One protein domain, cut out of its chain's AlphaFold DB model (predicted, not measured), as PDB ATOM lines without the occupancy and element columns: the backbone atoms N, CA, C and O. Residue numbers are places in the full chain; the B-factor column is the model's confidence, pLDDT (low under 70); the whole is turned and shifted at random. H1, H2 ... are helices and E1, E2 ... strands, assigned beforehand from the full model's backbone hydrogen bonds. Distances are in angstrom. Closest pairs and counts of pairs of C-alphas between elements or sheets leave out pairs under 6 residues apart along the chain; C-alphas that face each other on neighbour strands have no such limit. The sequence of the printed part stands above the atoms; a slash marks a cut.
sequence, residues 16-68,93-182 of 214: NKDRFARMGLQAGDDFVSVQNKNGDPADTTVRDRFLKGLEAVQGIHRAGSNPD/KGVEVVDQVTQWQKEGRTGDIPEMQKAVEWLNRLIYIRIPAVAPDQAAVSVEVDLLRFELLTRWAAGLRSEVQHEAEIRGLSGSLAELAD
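Overview. This is residues 16 to 68 and 93 to 182 of the 214 residues of an uncharacterized protein of Streptomyces carminius (UniProt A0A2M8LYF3). A small three-stranded antiparallel sheet sits in the middle, with H2 and H5 over one face, H4 crossing H2 on that side, and H3 alone over the other face, where the loop of residues 111 to 125 swings out far from the sheet before E2. H1 sits at the margin of the sheet, packed on H4. The printed part has 143 residues with five named helices and three named strands, in the order H1 H2 E1 H3 E2 E3 H4 H5; the sheet order is E1 E2 E3. The class is mixed, helices and strands, with under half of the residues in named elements. The whole is compact, with a radius of gyration of the C-alphas of 15.7 A, and spans 44 by 43 by 31 A.

Along the chain. The strands are E1, residues 96 to 99, E2, residues 126 to 131, 16.0 A long, and E3, residues 141 to 146, 16.4 A. The helices are H1, residues 28 to 34, H2, residues 45 to 57, 18.4 A, H3, residues 100 to 110, 16.4 A, H4, residues 147 to 157, 15.3 A, and H5, residues 167 to 178, 15.9 A. H1 begins at C-alpha 28 (12.265, -2.419, -18.723), and H5 ends at C-alpha 178 (1.920, -22.141, -34.424).

Arrangement. E2 is the inner strand. E1 and E2 are antiparallel at 158 degrees, with N 98 and O 128 within hydrogen-bond range at 2.9 A. E2 and E3 form an antiparallel hairpin at 155 degrees, with N 129 and O 143 at 2.9 A. H2 and H5 are on the same face. H2 runs across the strands at a height over the sheet of 10.2 A. H5 runs along E3, at 8 degrees on the local plane. H3, on the opposite face, lies over E2 and touches no helix; the C-alphas of Gln 100 and Ile 127, their closest, are 5.4 A apart. H2 and H4 touch, about perpendicular at 78 degrees, with the closest C-alphas, Gly 53 and Ala 157, 4.1 A apart. H1 only grazes the sheet with residues 31 to 34 and touches H4, closest at the C-alphas of Phe 31 and Leu 147, 6.7 A. Every O i to N i+4 pair is within hydrogen-bond range in H1, H2, H4 and H5; in H3, 5 of 7 are.

Size, cuts and confidence. The C-alphas farthest apart, those of Arg 22 and Asp 137, are 46.0 A apart. Residues 69 to 92 are not printed; C-alphas 68 and 93 are 8.3 A apart across the cut. The link from H3 to E2 is long. Mean pLDDT of the printed part is 78.9; it is under 70 in 33 residues, among them 108 to 123 and 37 to 42.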
ATOM      1  N   ASN A  16      19.966   5.483 -11.666       65.31
ATOM      2  CA  ASN A  16      19.725   4.735 -12.899       65.31
ATOM      3  C   ASN A  16      18.685   3.617 -12.687       65.31
ATOM      4  O   ASN A  16      18.251   3.002 -13.658       65.31
ATOM      5  N   LYS A  17      18.289   3.353 -11.432       63.78
ATOM      6  CA  LYS A  17      17.197   2.438 -11.085       63.78
ATOM      7  C   LYS A  17      15.836   3.062 -11.401       63.78
ATOM      8  O   LYS A  17      15.652   4.276 -11.289       63.78
ATOM      9  N   ASP A  18      14.881   2.226 -11.803       67.62
ATOM     10  CA  ASP A  18      13.484   2.585 -12.087       67.62
ATOM     11  C   ASP A  18      13.297   3.557 -13.263       67.62
ATOM     12  O   ASP A  18      12.220   4.139 -13.458       67.62
ATOM     13  N   ARG A  19      14.330   3.742 -14.090       76.25
ATOM     14  CA  ARG A  19      14.304   4.666 -15.230       76.25
ATOM     15  C   ARG A  19      13.180   4.316 -16.208       76.25
ATOM     16  O   ARG A  19      12.466   5.205 -16.679       76.25
ATOM     17  N   PHE A  20      12.995   3.028 -16.491       79.94
ATOM     18  CA  PHE A  20      11.923   2.543 -17.362       79.94
ATOM     19  C   PHE A  20      10.549   2.596 -16.689       79.94
ATOM     20  O   PHE A  20       9.566   2.975 -17.334       79.94
ATOM     21  N   ALA A  21      10.479   2.334 -15.381       81.75
ATOM     22  CA  ALA A  21       9.231   2.390 -14.627       81.75
ATOM     23  C   ALA A  21       8.592   3.790 -14.677       81.75
ATOM     24  O   ALA A  21       7.375   3.911 -14.830       81.75
ATOM     25  N   ARG A  22       9.400   4.863 -14.672       77.50
ATOM     26  CA  ARG A  22       8.923   6.255 -14.838       77.50
ATOM     27  C   ARG A  22       8.316   6.545 -16.216       77.50
ATOM     28  O   ARG A  22       7.490   7.449 -16.345       77.50
ATOM     29  N   MET A  23       8.687   5.771 -17.236       76.88
ATOM     30  CA  MET A  23       8.057   5.797 -18.564       76.88
ATOM     31  C   MET A  23       6.831   4.877 -18.661       76.88
ATOM     32  O   MET A  23       6.198   4.811 -19.712       76.88
ATOM     33  N   GLY A  24       6.473   4.184 -17.577       81.25
ATOM     34  CA  GLY A  24       5.377   3.218 -17.541       81.25
ATOM     35  C   GLY A  24       5.761   1.810 -18.003       81.25
ATOM     36  O   GLY A  24       4.859   1.013 -18.253       81.25
ATOM     37  N   LEU A  25       7.060   1.507 -18.112       86.19
ATOM     38  CA  LEU A  25       7.602   0.192 -18.462       86.19
ATOM     39  C   LEU A  25       8.190  -0.452 -17.204       86.19
ATOM     40  O   LEU A  25       9.330  -0.178 -16.833       86.19
ATOM     41  N   GLN A  26       7.392  -1.256 -16.506       87.69
ATOM     42  CA  GLN A  26       7.780  -1.817 -15.208       87.69
ATOM     43  C   GLN A  26       8.865  -2.886 -15.337       87.69
ATOM     44  O   GLN A  26       9.652  -3.072 -14.419       87.69
ATOM     45  N   ALA A  27       8.914  -3.565 -16.478       86.56
ATOM     46  CA  ALA A  27       9.822  -4.666 -16.747       86.56
ATOM     47  C   ALA A  27      11.028  -4.229 -17.608       86.56
ATOM     48  O   ALA A  27      11.799  -5.060 -18.078       86.56
ATOM     49  N   GLY A  28      11.206  -2.923 -17.843       85.50
ATOM     50  CA  GLY A  28      12.265  -2.419 -18.723       85.50
ATOM     51  C   GLY A  28      13.681  -2.575 -18.163       85.50
ATOM     52  O   GLY A  28      14.606  -2.812 -18.934       85.50
ATOM     53  N   ASP A  29      13.858  -2.505 -16.840       83.62
ATOM     54  CA  ASP A  29      15.163  -2.771 -16.219       83.62
ATOM     55  C   ASP A  29      15.563  -4.251 -16.395       83.62
ATOM     56  O   ASP A  29      16.706  -4.535 -16.759       83.62
ATOM     57  N   ASP A  30      14.603  -5.180 -16.265       84.44
ATOM     58  CA  ASP A  30      14.800  -6.613 -16.537       84.44
ATOM     59  C   ASP A  30      15.153  -6.864 -18.019       84.44
ATOM     60  O   ASP A  30      15.993  -7.702 -18.342       84.44
ATOM     61  N   PHE A  31      14.548  -6.118 -18.951       84.75
ATOM     62  CA  PHE A  31      14.880  -6.217 -20.377       84.75
ATOM     63  C   PHE A  31      16.351  -5.872 -20.648       84.75
ATOM     64  O   PHE A  31      17.017  -6.557 -21.424       84.75
ATOM     65  N   VAL A  32      16.879  -4.834 -19.993       82.88
ATOM     66  CA  VAL A  32      18.289  -4.438 -20.128       82.88
ATOM     67  C   VAL A  32      19.215  -5.417 -19.406       82.88
ATOM     68  O   VAL A  32      20.298  -5.716 -19.912       82.88
ATOM     69  N   SER A  33      18.809  -5.954 -18.250       80.75
ATOM     70  CA  SER A  33      19.638  -6.902 -17.499       80.75
ATOM     71  C   SER A  33      19.840  -8.219 -18.248       80.75
ATOM     72  O   SER A  33      20.950  -8.742 -18.244       80.75
ATOM     73  N   VAL A  34      18.816  -8.713 -18.953       77.50
ATOM     74  CA  VAL A  34      18.885  -9.935 -19.782       77.50
ATOM     75  C   VAL A  34      19.910  -9.810 -20.910       77.50
ATOM     76  O   VAL A  34      20.528 -10.794 -21.307       77.50
ATOM     77  N   GLN A  35      20.129  -8.598 -21.420       73.00
ATOM     78  CA  GLN A  35      21.132  -8.340 -22.455       73.00
ATOM     79  C   GLN A  35      22.562  -8.307 -21.906       73.00
ATOM     80  O   GLN A  35      23.524  -8.321 -22.677       73.00
ATOM     81  N   ASN A  36      22.720  -8.227 -20.584       72.31
ATOM     82  CA  ASN A  36      24.017  -8.130 -19.948       72.31
ATOM     83  C   ASN A  36      24.598  -9.534 -19.723       72.31
ATOM     84  O   ASN A  36      24.072 -10.332 -18.951       72.31
ATOM     85  N   LYS A  37      25.732  -9.830 -20.368       61.25
ATOM     86  CA  LYS A  37      26.369 -11.164 -20.375       61.25
ATOM     87  C   LYS A  37      26.887 -11.646 -19.010       61.25
ATOM     88  O   LYS A  37      27.345 -12.777 -18.908       61.25
ATOM     89  N   ASN A  38      26.812 -10.802 -17.981       60.16
ATOM     90  CA  ASN A  38      27.228 -11.107 -16.610       60.16
ATOM     91  C   ASN A  38      26.076 -11.606 -15.713       60.16
ATOM     92  O   ASN A  38      26.258 -11.696 -14.500       60.16
ATOM     93  N   GLY A  39      24.892 -11.872 -16.275       61.53
ATOM     94  CA  GLY A  39      23.772 -12.452 -15.533       61.53
ATOM     95  C   GLY A  39      24.066 -13.866 -15.024       61.53
ATOM     96  O   GLY A  39      24.844 -14.606 -15.628       61.53
ATOM     97  N   ASP A  40      23.439 -14.241 -13.908       64.31
ATOM     98  CA  ASP A  40      23.509 -15.604 -13.384       64.31
ATOM     99  C   ASP A  40      22.758 -16.559 -14.335       64.31
ATOM    100  O   ASP A  40      21.549 -16.402 -14.513       64.31
ATOM    101  N   PRO A  41      23.419 -17.555 -14.952       61.78
ATOM    102  CA  PRO A  41      22.748 -18.528 -15.814       61.78
ATOM    103  C   PRO A  41      21.728 -19.404 -15.065       61.78
ATOM    104  O   PRO A  41      20.917 -20.072 -15.707       61.78
ATOM    105  N   ALA A  42      21.760 -19.424 -13.727       60.06
ATOM    106  CA  ALA A  42      20.754 -20.081 -12.899       60.06
ATOM    107  C   ALA A  42      19.489 -19.229 -12.685       60.06
ATOM    108  O   ALA A  42      18.498 -19.750 -12.165       60.06
ATOM    109  N   ASP A  43      19.485 -17.953 -13.086       74.31
ATOM    110  CA  ASP A  43      18.302 -17.103 -12.990       74.31
ATOM    111  C   ASP A  43      17.279 -17.471 -14.073       74.31
ATOM    112  O   ASP A  43      17.331 -17.040 -15.227       74.31
ATOM    113  N   THR A  44      16.311 -18.299 -13.687       81.62
ATOM    114  CA  THR A  44      15.223 -18.725 -14.569       81.62
ATOM    115  C   THR A  44      13.994 -17.831 -14.494       81.62
ATOM    116  O   THR A  44      13.001 -18.105 -15.168       81.62
ATOM    117  N   THR A  45      14.021 -16.763 -13.694       83.69
ATOM    118  CA  THR A  45      12.814 -15.990 -13.372       83.69
ATOM    119  C   THR A  45      12.208 -15.322 -14.602       83.69
ATOM    120  O   THR A  45      10.992 -15.393 -14.805       83.69
ATOM    121  N   VAL A  46      13.043 -14.732 -15.463       85.31
ATOM    122  CA  VAL A  46      12.612 -14.106 -16.721       85.31
ATOM    123  C   VAL A  46      12.047 -15.156 -17.673       85.31
ATOM    124  O   VAL A  46      10.952 -14.978 -18.207       85.31
ATOM    125  N   ARG A  47      12.747 -16.285 -17.834       87.88
ATOM    126  CA  ARG A  47      12.303 -17.403 -18.679       87.88
ATOM    127  C   ARG A  47      10.934 -17.916 -18.240       87.88
ATOM    128  O   ARG A  47      10.027 -18.027 -19.058       87.88
ATOM    129  N   ASP A  48      10.767 -18.215 -16.958       89.06
ATOM    130  CA  ASP A  48       9.537 -18.815 -16.441       89.06
ATOM    131  C   ASP A  48       8.362 -17.825 -16.535       89.06
ATOM    132  O   ASP A  48       7.243 -18.199 -16.900       89.06
ATOM    133  N   ARG A  49       8.623 -16.533 -16.294       89.62
ATOM    134  CA  ARG A  49       7.648 -15.455 -16.506       89.62
ATOM    135  C   ARG A  49       7.220 -15.367 -17.967       89.62
ATOM    136  O   ARG A  49       6.034 -15.233 -18.248       89.62
ATOM    137  N   PHE A  50       8.159 -15.476 -18.894       90.00
ATOM    138  CA  PHE A  50       7.883 -15.436 -20.322       90.00
ATOM    139  C   PHE A  50       7.090 -16.621 -20.829       90.00
ATOM    140  O   PHE A  50       6.122 -16.423 -21.556       90.00
ATOM    141  N   LEU A  51       7.441 -17.832 -20.404       91.00
ATOM    142  CA  LEU A  51       6.664 -19.023 -20.733       91.00
ATOM    143  C   LEU A  51       5.219 -18.878 -20.247       91.00
ATOM    144  O   LEU A  51       4.281 -19.166 -20.987       91.00
ATOM    145  N   LYS A  52       5.024 -18.322 -19.047       90.69
ATOM    146  CA  LYS A  52       3.688 -18.007 -18.531       90.69
ATOM    147  C   LYS A  52       2.980 -16.907 -19.333       90.69
ATOM    148  O   LYS A  52       1.770 -16.981 -19.530       90.69
ATOM    149  N   GLY A  53       3.709 -15.901 -19.810       90.56
ATOM    150  CA  GLY A  53       3.183 -14.858 -20.694       90.56
ATOM    151  C   GLY A  53       2.733 -15.414 -22.047       90.56
ATOM    152  O   GLY A  53       1.637 -15.101 -22.501       90.56
ATOM    153  N   LEU A  54       3.531 -16.295 -22.655       90.94
ATOM    154  CA  LEU A  54       3.204 -16.987 -23.906       90.94
ATOM    155  C   LEU A  54       2.017 -17.949 -23.738       90.94
ATOM    156  O   LEU A  54       1.206 -18.101 -24.649       90.94
ATOM    157  N   GLU A  55       1.862 -18.575 -22.571       89.81
ATOM    158  CA  GLU A  55       0.647 -19.326 -22.226       89.81
ATOM    159  C   GLU A  55      -0.578 -18.413 -22.155       89.81
ATOM    160  O   GLU A  55      -1.617 -18.730 -22.736       89.81
ATOM    161  N   ALA A  56      -0.448 -17.253 -21.511       88.44
ATOM    162  CA  ALA A  56      -1.534 -16.286 -21.396       88.44
ATOM    163  C   ALA A  56      -1.968 -15.723 -22.761       88.44
ATOM    164  O   ALA A  56      -3.168 -15.562 -22.989       88.44
ATOM    165  N   VAL A  57      -1.031 -15.517 -23.698       88.31
ATOM    166  CA  VAL A  57      -1.321 -15.156 -25.104       88.31
ATOM    167  C   VAL A  57      -2.223 -16.193 -25.772       88.31
ATOM    168  O   VAL A  57      -3.168 -15.834 -26.470       88.31
ATOM    169  N   GLN A  58      -1.984 -17.476 -25.505       86.12
ATOM    170  CA  GLN A  58      -2.806 -18.585 -25.997       86.12
ATOM    171  C   GLN A  58      -4.125 -18.755 -25.211       86.12
ATOM    172  O   GLN A  58      -4.946 -19.602 -25.551       86.12
ATOM    173  N   GLY A  59      -4.348 -17.968 -24.154       82.88
ATOM    174  CA  GLY A  59      -5.520 -18.050 -23.277       82.88
ATOM    175  C   GLY A  59      -5.360 -18.988 -22.073       82.88
ATOM    176  O   GLY A  59      -6.286 -19.111 -21.266       82.88
ATOM    177  N   ILE A  60      -4.195 -19.611 -21.888       85.00
ATOM    178  CA  ILE A  60      -3.904 -20.502 -20.759       85.00
ATOM    179  C   ILE A  60      -3.499 -19.676 -19.534       85.00
ATOM    180  O   ILE A  60      -2.558 -18.892 -19.572       85.00
ATOM    181  N   HIS A  61      -4.174 -19.896 -18.404       82.06
ATOM    182  CA  HIS A  61      -3.893 -19.175 -17.161       82.06
ATOM    183  C   HIS A  61      -3.744 -20.148 -15.995       82.06
ATOM    184  O   HIS A  61      -4.661 -20.310 -15.187       82.06
ATOM    185  N   ARG A  62      -2.593 -20.818 -15.899       79.88
ATOM    186  CA  ARG A  62      -2.312 -21.759 -14.805       79.88
ATOM    187  C   ARG A  62      -1.739 -21.039 -13.583       79.88
ATOM    188  O   ARG A  62      -0.971 -20.083 -13.701       79.88
ATOM    189  N   ALA A  63      -2.135 -21.498 -12.400       75.44
ATOM    190  CA  ALA A  63      -1.585 -21.017 -11.138       75.44
ATOM    191  C   ALA A  63      -0.222 -21.675 -10.853       75.44
ATOM    192  O   ALA A  63       0.018 -22.810 -11.262       75.44
ATOM    193  N   GLY A  64       0.645 -20.964 -10.127       73.94
ATOM    194  CA  GLY A  64       1.962 -21.458  -9.707       73.94
ATOM    195  C   GLY A  64       3.041 -21.447 -10.795       73.94
ATOM    196  O   GLY A  64       2.822 -20.980 -11.914       73.94
ATOM    197  N   SER A  65       4.226 -21.941 -10.427       68.94
ATOM    198  CA  SER A  65       5.309 -22.237 -11.368       68.94
ATOM    199  C   SER A  65       5.081 -23.634 -11.935       68.94
ATOM    200  O   SER A  65       4.999 -24.603 -11.180       68.94
ATOM    201  N   ASN A  66       4.916 -23.727 -13.253       75.88
ATOM    202  CA  ASN A  66       4.721 -24.996 -13.941       75.88
ATOM    203  C   ASN A  66       6.029 -25.377 -14.640       75.88
ATOM    204  O   ASN A  66       6.587 -24.545 -15.353       75.88
ATOM    205  N   PRO A  67       6.517 -26.620 -14.478       75.06
ATOM    206  CA  PRO A  67       7.798 -27.033 -15.049       75.06
ATOM    207  C   PRO A  67       7.776 -27.123 -16.579       75.06
ATOM    208  O   PRO A  67       8.836 -27.154 -17.201       75.06
ATOM    209  N   ASP A  68       6.590 -27.150 -17.187       85.25
ATOM    210  CA  ASP A  68       6.428 -27.328 -18.624       85.25
ATOM    211  C   ASP A  68       5.542 -26.248 -19.220       85.25
ATOM    212  O   ASP A  68       4.519 -25.891 -18.635       85.25
ATOM    213  N   LYS A  93      13.239 -26.474 -18.992       83.56
ATOM    214  CA  LYS A  93      14.690 -26.659 -18.832       83.56
ATOM    215  C   LYS A  93      15.489 -26.437 -20.115       83.56
ATOM    216  O   LYS A  93      16.650 -26.062 -20.025       83.56
ATOM    217  N   GLY A  94      14.893 -26.699 -21.278       80.12
ATOM    218  CA  GLY A  94      15.564 -26.537 -22.568       80.12
ATOM    219  C   GLY A  94      15.336 -25.174 -23.222       80.12
ATOM    220  O   GLY A  94      15.888 -24.929 -24.290       80.12
ATOM    221  N   VAL A  95      14.511 -24.311 -22.621       86.25
ATOM    222  CA  VAL A  95      14.208 -22.981 -23.156       86.25
ATOM    223  C   VAL A  95      15.291 -22.001 -22.721       86.25
ATOM    224  O   VAL A  95      15.599 -21.889 -21.532       86.25
ATOM    225  N   GLU A  96      15.828 -21.261 -23.683       87.94
ATOM    226  CA  GLU A  96      16.877 -20.265 -23.465       87.94
ATOM    227  C   GLU A  96      16.343 -18.861 -23.766       87.94
ATOM    228  O   GLU A  96      15.623 -18.663 -24.744       87.94
ATOM    229  N   VAL A  97      16.726 -17.877 -22.954       87.25
ATOM    230  CA  VAL A  97      16.545 -16.456 -23.279       87.25
ATOM    231  C   VAL A  97      17.909 -15.917 -23.675       87.25
ATOM    232  O   VAL A  97      18.856 -16.004 -22.896       87.25
ATOM    233  N   VAL A  98      18.028 -15.421 -24.901       86.69
ATOM    234  CA  VAL A  98      19.303 -14.975 -25.472       86.69
ATOM    235  C   VAL A  98      19.185 -13.565 -26.031       86.69
ATOM    236  O   VAL A  98      18.127 -13.150 -26.504       86.69
ATOM    237  N   ASP A  99      20.288 -12.820 -25.991       84.62
ATOM    238  CA  ASP A  99      20.375 -11.537 -26.676       84.62
ATOM    239  C   ASP A  99      20.422 -11.713 -28.205       84.62
ATOM    240  O   ASP A  99      20.753 -12.783 -28.727       84.62
ATOM    241  N   GLN A 100      20.102 -10.636 -28.920       84.19
ATOM    242  CA  GLN A 100      20.064 -10.588 -30.381       84.19
ATOM    243  C   GLN A 100      21.363 -11.054 -31.054       84.19
ATOM    244  O   GLN A 100      21.319 -11.844 -31.997       84.19
ATOM    245  N   VAL A 101      22.526 -10.613 -30.567       80.44
ATOM    246  CA  VAL A 101      23.821 -10.980 -31.161       80.44
ATOM    247  C   VAL A 101      24.102 -12.466 -30.950       80.44
ATOM    248  O   VAL A 101      24.530 -13.155 -31.878       80.44
ATOM    249  N   THR A 102      23.832 -12.982 -29.752       80.50
ATOM    250  CA  THR A 102      23.996 -14.407 -29.438       80.50
ATOM    251  C   THR A 102      23.055 -15.283 -30.271       80.50
ATOM    252  O   THR A 102      23.471 -16.351 -30.726       80.50
ATOM    253  N   GLN A 103      21.819 -14.842 -30.526       83.81
ATOM    254  CA  GLN A 103      20.897 -15.551 -31.420       83.81
ATOM    255  C   GLN A 103      21.451 -15.634 -32.846       83.81
ATOM    256  O   GLN A 103      21.572 -16.728 -33.398       83.81
ATOM    257  N   TRP A 104      21.871 -14.504 -33.419       79.75
ATOM    258  CA  TRP A 104      22.435 -14.468 -34.770       79.75
ATOM    259  C   TRP A 104      23.712 -15.300 -34.902       79.75
ATOM    260  O   TRP A 104      23.967 -15.894 -35.947       79.75
ATOM    261  N   GLN A 105      24.516 -15.392 -33.841       76.88
ATOM    262  CA  GLN A 105      25.672 -16.290 -33.802       76.88
ATOM    263  C   GLN A 105      25.289 -17.768 -33.826       76.88
ATOM    264  O   GLN A 105      26.042 -18.580 -34.363       76.88
ATOM    265  N   LYS A 106      24.153 -18.138 -33.230       78.00
ATOM    266  CA  LYS A 106      23.662 -19.520 -33.228       78.00
ATOM    267  C   LYS A 106      23.033 -19.891 -34.575       78.00
ATOM    268  O   LYS A 106      23.295 -20.990 -35.051       78.00
ATOM    269  N   GLU A 107      22.282 -18.983 -35.196       74.50
ATOM    270  CA  GLU A 107      21.681 -19.174 -36.530       74.50
ATOM    271  C   GLU A 107      22.727 -19.137 -37.658       74.50
ATOM    272  O   GLU A 107      22.699 -19.959 -38.570       74.50
ATOM    273  N   GLY A 108      23.720 -18.247 -37.556       63.28
ATOM    274  CA  GLY A 108      24.811 -18.105 -38.529       63.28
ATOM    275  C   GLY A 108      25.757 -19.308 -38.627       63.28
ATOM    276  O   GLY A 108      26.602 -19.348 -39.512       63.28
ATOM    277  N   ARG A 109      25.631 -20.314 -37.753       58.53
ATOM    278  CA  ARG A 109      26.375 -21.584 -37.863       58.53
ATOM    279  C   ARG A 109      25.765 -22.547 -38.886       58.53
ATOM    280  O   ARG A 109      26.360 -23.590 -39.143       58.53
ATOM    281  N   THR A 110      24.593 -22.231 -39.438       57.94
ATOM    282  CA  THR A 110      23.805 -23.131 -40.299       57.94
ATOM    283  C   THR A 110      23.876 -22.768 -41.796       57.94
ATOM    284  O   THR A 110      23.237 -23.429 -42.608       57.94
ATOM    285  N   GLY A 111      24.688 -21.780 -42.198       52.53
ATOM    286  CA  GLY A 111      24.935 -21.440 -43.608       52.53
ATOM    287  C   GLY A 111      25.632 -20.086 -43.806       52.53
ATOM    288  O   GLY A 111      25.773 -19.322 -42.853       52.53
ATOM    289  N   ASP A 112      26.050 -19.799 -45.047       52.66
ATOM    290  CA  ASP A 112      26.676 -18.532 -45.470       52.66
ATOM    291  C   ASP A 112      25.676 -17.365 -45.375       52.66
ATOM    292  O   ASP A 112      24.964 -17.029 -46.323       52.66
ATOM    293  N   ILE A 113      25.612 -16.745 -44.199       54.59
ATOM    294  CA  ILE A 113      24.847 -15.526 -43.917       54.59
ATOM    295  C   ILE A 113      25.869 -14.393 -43.711       54.59
ATOM    296  O   ILE A 113      26.878 -14.613 -43.035       54.59
ATOM    297  N   PRO A 114      25.669 -13.189 -44.286       52.84
ATOM    298  CA  PRO A 114      26.644 -12.101 -44.199       52.84
ATOM    299  C   PRO A 114      27.000 -11.757 -42.747       52.84
ATOM    300  O   PRO A 114      26.136 -11.775 -41.872       52.84
ATOM    301  N   GLU A 115      28.273 -11.411 -42.498       59.22
ATOM    302  CA  GLU A 115      28.848 -11.085 -41.179       59.22
ATOM    303  C   GLU A 115      28.280  -9.775 -40.565       59.22
ATOM    304  O   GLU A 115      29.022  -8.879 -40.160       59.22
ATOM    305  N   MET A 116      26.953  -9.639 -40.442       56.38
ATOM    306  CA  MET A 116      26.287  -8.510 -39.772       56.38
ATOM    307  C   MET A 116      26.687  -8.396 -38.294       56.38
ATOM    308  O   MET A 116      26.589  -7.321 -37.713       56.38
ATOM    309  N   GLN A 117      27.225  -9.472 -37.707       56.19
ATOM    310  CA  GLN A 117      27.786  -9.510 -36.353       56.19
ATOM    311  C   GLN A 117      28.941  -8.515 -36.139       56.19
ATOM    312  O   GLN A 117      29.189  -8.116 -35.004       56.19
ATOM    313  N   LYS A 118      29.665  -8.133 -37.204       55.38
ATOM    314  CA  LYS A 118      30.800  -7.192 -37.146       55.38
ATOM    315  C   LYS A 118      30.446  -5.784 -37.630       55.38
ATOM    316  O   LYS A 118      31.258  -4.870 -37.499       55.38
ATOM    317  N   ALA A 119      29.269  -5.601 -38.220       53.97
ATOM    318  CA  ALA A 119      28.880  -4.343 -38.834       53.97
ATOM    319  C   ALA A 119      28.061  -3.513 -37.843       53.97
ATOM    320  O   ALA A 119      26.880  -3.770 -37.689       53.97
ATOM    321  N   VAL A 120      28.678  -2.484 -37.250       57.28
ATOM    322  CA  VAL A 120      28.057  -1.460 -36.382       57.28
ATOM    323  C   VAL A 120      27.672  -1.961 -34.981       57.28
ATOM    324  O   VAL A 120      27.190  -3.068 -34.784       57.28
ATOM    325  N   GLU A 121      27.936  -1.125 -33.980       54.84
ATOM    326  CA  GLU A 121      27.605  -1.345 -32.571       54.84
ATOM    327  C   GLU A 121      26.074  -1.323 -32.396       54.84
ATOM    328  O   GLU A 121      25.456  -0.280 -32.173       54.84
ATOM    329  N   TRP A 122      25.425  -2.472 -32.587       57.53
ATOM    330  CA  TRP A 122      23.993  -2.596 -32.348       57.53
ATOM    331  C   TRP A 122      23.759  -2.567 -30.843       57.53
ATOM    332  O   TRP A 122      24.094  -3.507 -30.124       57.53
ATOM    333  N   LEU A 123      23.142  -1.492 -30.355       65.44
ATOM    334  CA  LEU A 123      22.433  -1.565 -29.086       65.44
ATOM    335  C   LEU A 123      21.415  -2.708 -29.226       65.44
ATOM    336  O   LEU A 123      20.579  -2.644 -30.130       65.44
ATOM    337  N   ASN A 124      21.497  -3.746 -28.393       70.31
ATOM    338  CA  ASN A 124      20.546  -4.854 -28.432       70.31
ATOM    339  C   ASN A 124      19.132  -4.291 -28.210       70.31
ATOM    340  O   ASN A 124      18.816  -3.739 -27.157       70.31
ATOM    341  N   ARG A 125      18.275  -4.368 -29.232       81.50
ATOM    342  CA  ARG A 125      16.874  -3.899 -29.151       81.50
ATOM    343  C   ARG A 125      15.887  -5.041 -29.019       81.50
ATOM    344  O   ARG A 125      14.707  -4.796 -28.789       81.50
ATOM    345  N   LEU A 126      16.390  -6.257 -29.171       87.00
ATOM    346  CA  LEU A 126      15.627  -7.482 -29.197       87.00
ATOM    347  C   LEU A 126      16.283  -8.494 -28.272       87.00
ATOM    348  O   LEU A 126      17.508  -8.540 -28.114       87.00
ATOM    349  N   ILE A 127      15.438  -9.328 -27.693       88.94
ATOM    350  CA  ILE A 127      15.833 -10.584 -27.084       88.94
ATOM    351  C   ILE A 127      15.040 -11.698 -27.762       88.94
ATOM    352  O   ILE A 127      13.952 -11.470 -28.296       88.94
ATOM    353  N   TYR A 128      15.579 -12.906 -27.729       89.25
ATOM    354  CA  TYR A 128      14.945 -14.074 -28.318       89.25
ATOM    355  C   TYR A 128      14.682 -15.117 -27.242       89.25
ATOM    356  O   TYR A 128      15.566 -15.456 -26.452       89.25
ATOM    357  N   ILE A 129      13.458 -15.641 -27.225       89.88
ATOM    358  CA  ILE A 129      13.108 -16.830 -26.451       89.88
ATOM    359  C   ILE A 129      13.244 -18.015 -27.394       89.88
ATOM    360  O   ILE A 129      12.435 -18.184 -28.309       89.88
ATOM    361  N   ARG A 130      14.270 -18.830 -27.184       89.00
ATOM    362  CA  ARG A 130      14.536 -20.005 -28.002       89.00
ATOM    363  C   ARG A 130      13.920 -21.233 -27.358       89.00
ATOM    364  O   ARG A 130      14.299 -21.636 -26.260       89.00
ATOM    365  N   ILE A 131      12.982 -21.834 -28.072       88.75
ATOM    366  CA  ILE A 131      12.273 -23.040 -27.670       88.75
ATOM    367  C   ILE A 131      12.894 -24.207 -28.454       88.75
ATOM    368  O   ILE A 131      12.927 -24.165 -29.686       88.75
ATOM    369  N   PRO A 132      13.461 -25.216 -27.768       85.12
ATOM    370  CA  PRO A 132      14.256 -26.251 -28.413       85.12
ATOM    371  C   PRO A 132      13.396 -27.127 -29.324       85.12
ATOM    372  O   PRO A 132      12.206 -27.331 -29.080       85.12
ATOM    373  N   ALA A 133      14.037 -27.691 -30.347       78.44
ATOM    374  CA  ALA A 133      13.440 -28.743 -31.150       78.44
ATOM    375  C   ALA A 133      13.173 -29.983 -30.285       78.44
ATOM    376  O   ALA A 133      14.012 -30.374 -29.471       78.44
ATOM    377  N   VAL A 134      12.009 -30.601 -30.474       66.44
ATOM    378  CA  VAL A 134      11.628 -31.838 -29.772       66.44
ATOM    379  C   VAL A 134      11.901 -33.070 -30.642       66.44
ATOM    380  O   VAL A 134      12.229 -34.132 -30.116       66.44
ATOM    381  N   ALA A 135      11.831 -32.918 -31.967       68.31
ATOM    382  CA  ALA A 135      12.120 -33.959 -32.951       68.31
ATOM    383  C   ALA A 135      13.360 -33.596 -33.792       68.31
ATOM    384  O   ALA A 135      13.601 -32.410 -34.027       68.31
ATOM    385  N   PRO A 136      14.130 -34.590 -34.281       63.12
ATOM    386  CA  PRO A 136      15.340 -34.354 -35.074       63.12
ATOM    387  C   PRO A 136      15.080 -33.608 -36.394       63.12
ATOM    388  O   PRO A 136      15.971 -32.916 -36.877       63.12
ATOM    389  N   ASP A 137      13.860 -33.698 -36.930       67.88
ATOM    390  CA  ASP A 137      13.473 -33.091 -38.210       67.88
ATOM    391  C   ASP A 137      12.873 -31.680 -38.058       67.88
ATOM    392  O   ASP A 137      12.454 -31.067 -39.039       67.88
ATOM    393  N   GLN A 138      12.796 -31.158 -36.830       70.31
ATOM    394  CA  GLN A 138      12.242 -29.836 -36.547       70.31
ATOM    395  C   GLN A 138      13.330 -28.871 -36.089       70.31
ATOM    396  O   GLN A 138      14.224 -29.220 -35.322       70.31
ATOM    397  N   ALA A 139      13.233 -27.623 -36.540       73.94
ATOM    398  CA  ALA A 139      14.087 -26.554 -36.050       73.94
ATOM    399  C   ALA A 139      13.612 -26.064 -34.673       73.94
ATOM    400  O   ALA A 139      12.435 -26.155 -34.323       73.94
ATOM    401  N   ALA A 140      14.542 -25.519 -33.887       83.62
ATOM    402  CA  ALA A 140      14.183 -24.751 -32.703       83.62
ATOM    403  C   ALA A 140      13.420 -23.493 -33.137       83.62
ATOM    404  O   ALA A 140      13.864 -22.792 -34.048       83.62
ATOM    405  N   VAL A 141      12.317 -23.185 -32.463       87.25
ATOM    406  CA  VAL A 141      11.532 -21.979 -32.744       87.25
ATOM    407  C   VAL A 141      12.048 -20.852 -31.868       87.25
ATOM    408  O   VAL A 141      12.258 -21.028 -30.667       87.25
ATOM    409  N   SER A 142      12.271 -19.693 -32.475       89.31
ATOM    410  CA  SER A 142      12.785 -18.516 -31.778       89.31
ATOM    411  C   SER A 142      11.736 -17.419 -31.819       89.31
ATOM    412  O   SER A 142      11.332 -16.974 -32.888       89.31
ATOM    413  N   VAL A 143      11.274 -16.994 -30.645       90.69
ATOM    414  CA  VAL A 143      10.279 -15.928 -30.512       90.69
ATOM    415  C   VAL A 143      11.005 -14.613 -30.268       90.69
ATOM    416  O   VAL A 143      11.703 -14.465 -29.264       90.69
ATOM    417  N   GLU A 144      10.834 -13.665 -31.184       91.31
ATOM    418  CA  GLU A 144      11.401 -12.322 -31.080       91.31
ATOM    419  C   GLU A 144      10.589 -11.445 -30.119       91.31
ATOM    420  O   GLU A 144       9.371 -11.268 -30.271       91.31
ATOM    421  N   VAL A 145      11.286 -10.853 -29.150       91.50
ATOM    422  CA  VAL A 145      10.706 -10.016 -28.105       91.50
ATOM    423  C   VAL A 145      11.454  -8.685 -28.056       91.50
ATOM    424  O   VAL A 145      12.604  -8.604 -27.623       91.50
ATOM    425  N   ASP A 146      10.784  -7.624 -28.493       91.19
ATOM    426  CA  ASP A 146      11.220  -6.251 -28.261       91.19
ATOM    427  C   ASP A 146      10.798  -5.769 -26.859       91.19
ATOM    428  O   ASP A 146      10.129  -6.479 -26.103       91.19
ATOM    429  N   LEU A 147      11.176  -4.543 -26.496       89.50
ATOM    430  CA  LEU A 147      10.852  -3.969 -25.185       89.50
ATOM    431  C   LEU A 147       9.335  -3.908 -24.911       89.50
ATOM    432  O   LEU A 147       8.907  -4.079 -23.769       89.50
ATOM    433  N   LEU A 148       8.509  -3.675 -25.937       90.25
ATOM    434  CA  LEU A 148       7.056  -3.615 -25.777       90.25
ATOM    435  C   LEU A 148       6.479  -5.008 -25.507       90.25
ATOM    436  O   LEU A 148       5.715  -5.184 -24.557       90.25
ATOM    437  N   ARG A 149       6.868  -6.009 -26.301       91.38
ATOM    438  CA  ARG A 149       6.476  -7.408 -26.099       91.38
ATOM    439  C   ARG A 149       6.973  -7.938 -24.766       91.38
ATOM    440  O   ARG A 149       6.239  -8.672 -24.113       91.38
ATOM    441  N   PHE A 150       8.167  -7.537 -24.330       91.81
ATOM    442  CA  PHE A 150       8.705  -7.887 -23.015       91.81
ATOM    443  C   PHE A 150       7.764  -7.433 -21.896       91.81
ATOM    444  O   PHE A 150       7.394  -8.216 -21.013       91.81
ATOM    445  N   GLU A 151       7.348  -6.167 -21.953       91.69
ATOM    446  CA  GLU A 151       6.422  -5.577 -20.990       91.69
ATOM    447  C   GLU A 151       5.059  -6.280 -21.041       91.69
ATOM    448  O   GLU A 151       4.514  -6.656 -20.001       91.69
ATOM    449  N   LEU A 152       4.512  -6.504 -22.240       92.00
ATOM    450  CA  LEU A 152       3.215  -7.159 -22.412       92.00
ATOM    451  C   LEU A 152       3.228  -8.604 -21.913       92.00
ATOM    452  O   LEU A 152       2.349  -8.971 -21.139       92.00
ATOM    453  N   LEU A 153       4.242  -9.400 -22.265       92.00
ATOM    454  CA  LEU A 153       4.407 -10.773 -21.779       92.00
ATOM    455  C   LEU A 153       4.514 -10.816 -20.257       92.00
ATOM    456  O   LEU A 153       3.865 -11.646 -19.621       92.00
ATOM    457  N   THR A 154       5.270  -9.891 -19.661       91.50
ATOM    458  CA  THR A 154       5.377  -9.761 -18.203       91.50
ATOM    459  C   THR A 154       4.019  -9.457 -17.569       91.50
ATOM    460  O   THR A 154       3.630 -10.091 -16.585       91.50
ATOM    461  N   ARG A 155       3.248  -8.536 -18.154       90.88
ATOM    462  CA  ARG A 155       1.912  -8.181 -17.659       90.88
ATOM    463  C   ARG A 155       0.894  -9.303 -17.854       90.88
ATOM    464  O   ARG A 155       0.113  -9.567 -16.943       90.88
ATOM    465  N   TRP A 156       0.902  -9.986 -18.994       90.44
ATOM    466  CA  TRP A 156       0.036 -11.139 -19.252       90.44
ATOM    467  C   TRP A 156       0.365 -12.302 -18.311       90.44
ATOM    468  O   TRP A 156      -0.544 -12.893 -17.734       90.44
ATOM    469  N   ALA A 157       1.649 -12.551 -18.031       89.62
ATOM    470  CA  ALA A 157       2.081 -13.527 -17.028       89.62
ATOM    471  C   ALA A 157       1.588 -13.188 -15.605       89.62
ATOM    472  O   ALA A 157       1.309 -14.089 -14.800       89.62
ATOM    473  N   ALA A 158       1.467 -11.892 -15.300       88.81
ATOM    474  CA  ALA A 158       0.884 -11.370 -14.064       88.81
ATOM    475  C   ALA A 158      -0.659 -11.344 -14.069       88.81
ATOM    476  O   ALA A 158      -1.269 -11.081 -13.033       88.81
ATOM    477  N   GLY A 159      -1.303 -11.666 -15.196       86.00
ATOM    478  CA  GLY A 159      -2.755 -11.785 -15.315       86.00
ATOM    479  C   GLY A 159      -3.465 -10.570 -15.912       86.00
ATOM    480  O   GLY A 159      -4.687 -10.479 -15.785       86.00
ATOM    481  N   LEU A 160      -2.750  -9.648 -16.567       84.62
ATOM    482  CA  LEU A 160      -3.386  -8.598 -17.364       84.62
ATOM    483  C   LEU A 160      -4.242  -9.237 -18.462       84.62
ATOM    484  O   LEU A 160      -3.758 -10.045 -19.248       84.62
ATOM    485  N   ARG A 161      -5.506  -8.825 -18.550       73.56
ATOM    486  CA  ARG A 161      -6.437  -9.247 -19.601       73.56
ATOM    487  C   ARG A 161      -6.848  -8.020 -20.400       73.56
ATOM    488  O   ARG A 161      -7.756  -7.299 -20.003       73.56
ATOM    489  N   SER A 162      -6.137  -7.744 -21.488       61.44
ATOM    490  CA  SER A 162      -6.512  -6.690 -22.438       61.44
ATOM    491  C   SER A 162      -6.370  -7.235 -23.852       61.44
ATOM    492  O   SER A 162      -5.367  -7.029 -24.529       61.44
ATOM    493  N   GLU A 163      -7.369  -8.024 -24.246       62.59
ATOM    494  CA  GLU A 163      -7.386  -8.782 -25.504       62.59
ATOM    495  C   GLU A 163      -7.574  -7.859 -26.717       62.59
ATOM    496  O   GLU A 163      -6.995  -8.091 -27.770       62.59
ATOM    497  N   VAL A 164      -8.313  -6.755 -26.551       67.38
ATOM    498  CA  VAL A 164      -8.635  -5.821 -27.645       67.38
ATOM    499  C   VAL A 164      -7.488  -4.847 -27.936       67.38
ATOM    500  O   VAL A 164      -7.319  -4.397 -29.064       67.38
ATOM    501  N   GLN A 165      -6.682  -4.489 -26.932       71.88
ATOM    502  CA  GLN A 165      -5.719  -3.388 -27.073       71.88
ATOM    503  C   GLN A 165      -4.371  -3.808 -27.678       71.88
ATOM    504  O   GLN A 165      -3.548  -2.940 -27.953       71.88
ATOM    505  N   HIS A 166      -4.154  -5.105 -27.936       85.19
ATOM    506  CA  HIS A 166      -2.875  -5.641 -28.418       85.19
ATOM    507  C   HIS A 166      -3.032  -6.815 -29.404       85.19
ATOM    508  O   HIS A 166      -2.158  -7.676 -29.482       85.19
ATOM    509  N   GLU A 167      -4.122  -6.859 -30.179       85.81
ATOM    510  CA  GLU A 167      -4.408  -7.973 -31.103       85.81
ATOM    511  C   GLU A 167      -3.278  -8.258 -32.101       85.81
ATOM    512  O   GLU A 167      -3.031  -9.416 -32.434       85.81
ATOM    513  N   ALA A 168      -2.584  -7.221 -32.582       88.06
ATOM    514  CA  ALA A 168      -1.465  -7.386 -33.507       88.06
ATOM    515  C   ALA A 168      -0.297  -8.153 -32.862       88.06
ATOM    516  O   ALA A 168       0.245  -9.067 -33.481       88.06
ATOM    517  N   GLU A 169       0.035  -7.835 -31.607       88.88
ATOM    518  CA  GLU A 169       1.099  -8.517 -30.861       88.88
ATOM    519  C   GLU A 169       0.704  -9.947 -30.504       88.88
ATOM    520  O   GLU A 169       1.493 -10.871 -30.691       88.88
ATOM    521  N   ILE A 170      -0.543 -10.148 -30.064       88.38
ATOM    522  CA  ILE A 170      -1.096 -11.480 -29.793       88.38
ATOM    523  C   ILE A 170      -1.022 -12.335 -31.061       88.38
ATOM    524  O   ILE A 170      -0.495 -13.440 -31.018       88.38
ATOM    525  N   ARG A 171      -1.470 -11.811 -32.210       87.81
ATOM    526  CA  ARG A 171      -1.433 -12.528 -33.493       87.81
ATOM    527  C   ARG A 171      -0.007 -12.853 -33.934       87.81
ATOM    528  O   ARG A 171       0.222 -13.957 -34.416       87.81
ATOM    529  N   GLY A 172       0.932 -11.922 -33.768       89.25
ATOM    530  CA  GLY A 172       2.344 -12.148 -34.082       89.25
ATOM    531  C   GLY A 172       2.942 -13.285 -33.253       89.25
ATOM    532  O   GLY A 172       3.518 -14.216 -33.810       89.25
ATOM    533  N   LEU A 173       2.728 -13.258 -31.935       89.94
ATOM    534  CA  LEU A 173       3.204 -14.299 -31.020       89.94
ATOM    535  C   LEU A 173       2.515 -15.645 -31.267       89.94
ATOM    536  O   LEU A 173       3.183 -16.673 -31.309       89.94
ATOM    537  N   SER A 174       1.198 -15.653 -31.487       88.31
ATOM    538  CA  SER A 174       0.462 -16.853 -31.893       88.31
ATOM    539  C   SER A 174       1.001 -17.435 -33.200       88.31
ATOM    540  O   SER A 174       1.116 -18.649 -33.305       88.31
ATOM    541  N   GLY A 175       1.382 -16.597 -34.169       88.25
ATOM    542  CA  GLY A 175       2.029 -17.039 -35.406       88.25
ATOM    543  C   GLY A 175       3.315 -17.821 -35.139       88.25
ATOM    544  O   GLY A 175       3.439 -18.953 -35.594       88.25
ATOM    545  N   SER A 176       4.220 -17.275 -34.320       87.81
ATOM    546  CA  SER A 176       5.449 -17.980 -33.925       87.81
ATOM    547  C   SER A 176       5.167 -19.263 -33.136       87.81
ATOM    548  O   SER A 176       5.843 -20.268 -33.318       87.81
ATOM    549  N   LEU A 177       4.152 -19.269 -32.266       87.31
ATOM    550  CA  LEU A 177       3.773 -20.464 -31.503       87.31
ATOM    551  C   LEU A 177       3.109 -21.542 -32.368       87.31
ATOM    552  O   LEU A 177       3.189 -22.720 -32.029       87.31
ATOM    553  N   ALA A 178       2.487 -21.175 -33.490       86.00
ATOM    554  CA  ALA A 178       1.920 -22.141 -34.424       86.00
ATOM    555  C   ALA A 178       2.998 -23.011 -35.085       86.00
ATOM    556  O   ALA A 178       2.735 -24.174 -35.371       86.00
ATOM    557  N   GLU A 179       4.220 -22.499 -35.256       85.00
ATOM    558  CA  GLU A 179       5.366 -23.284 -35.748       85.00
ATOM    559  C   GLU A 179       5.783 -24.394 -34.769       85.00
ATOM    560  O   GLU A 179       6.381 -25.392 -35.169       85.00
ATOM    561  N   LEU A 180       5.450 -24.242 -33.482       81.00
ATOM    562  CA  LEU A 180       5.668 -25.266 -32.460       81.00
ATOM    563  C   LEU A 180       4.545 -26.297 -32.384       81.00
ATOM    564  O   LEU A 180       4.720 -27.301 -31.695       81.00
ATOM    565  N   ALA A 181       3.397 -26.055 -33.011       77.44
ATOM    566  CA  ALA A 181       2.305 -27.011 -32.991       77.44
ATOM    567  C   ALA A 181       2.613 -28.166 -33.953       77.44
ATOM    568  O   ALA A 181       2.850 -27.956 -35.142       77.44
ATOM    569  N   ASP A 182       2.615 -29.399 -33.444       70.38
ATOM    570  CA  ASP A 182       2.784 -30.582 -34.286       70.38
ATOM    571  C   ASP A 182       1.576 -30.773 -35.204       70.38
ATOM    572  O   ASP A 182       0.443 -30.904 -34.743       70.38
TER     573      ASP A 182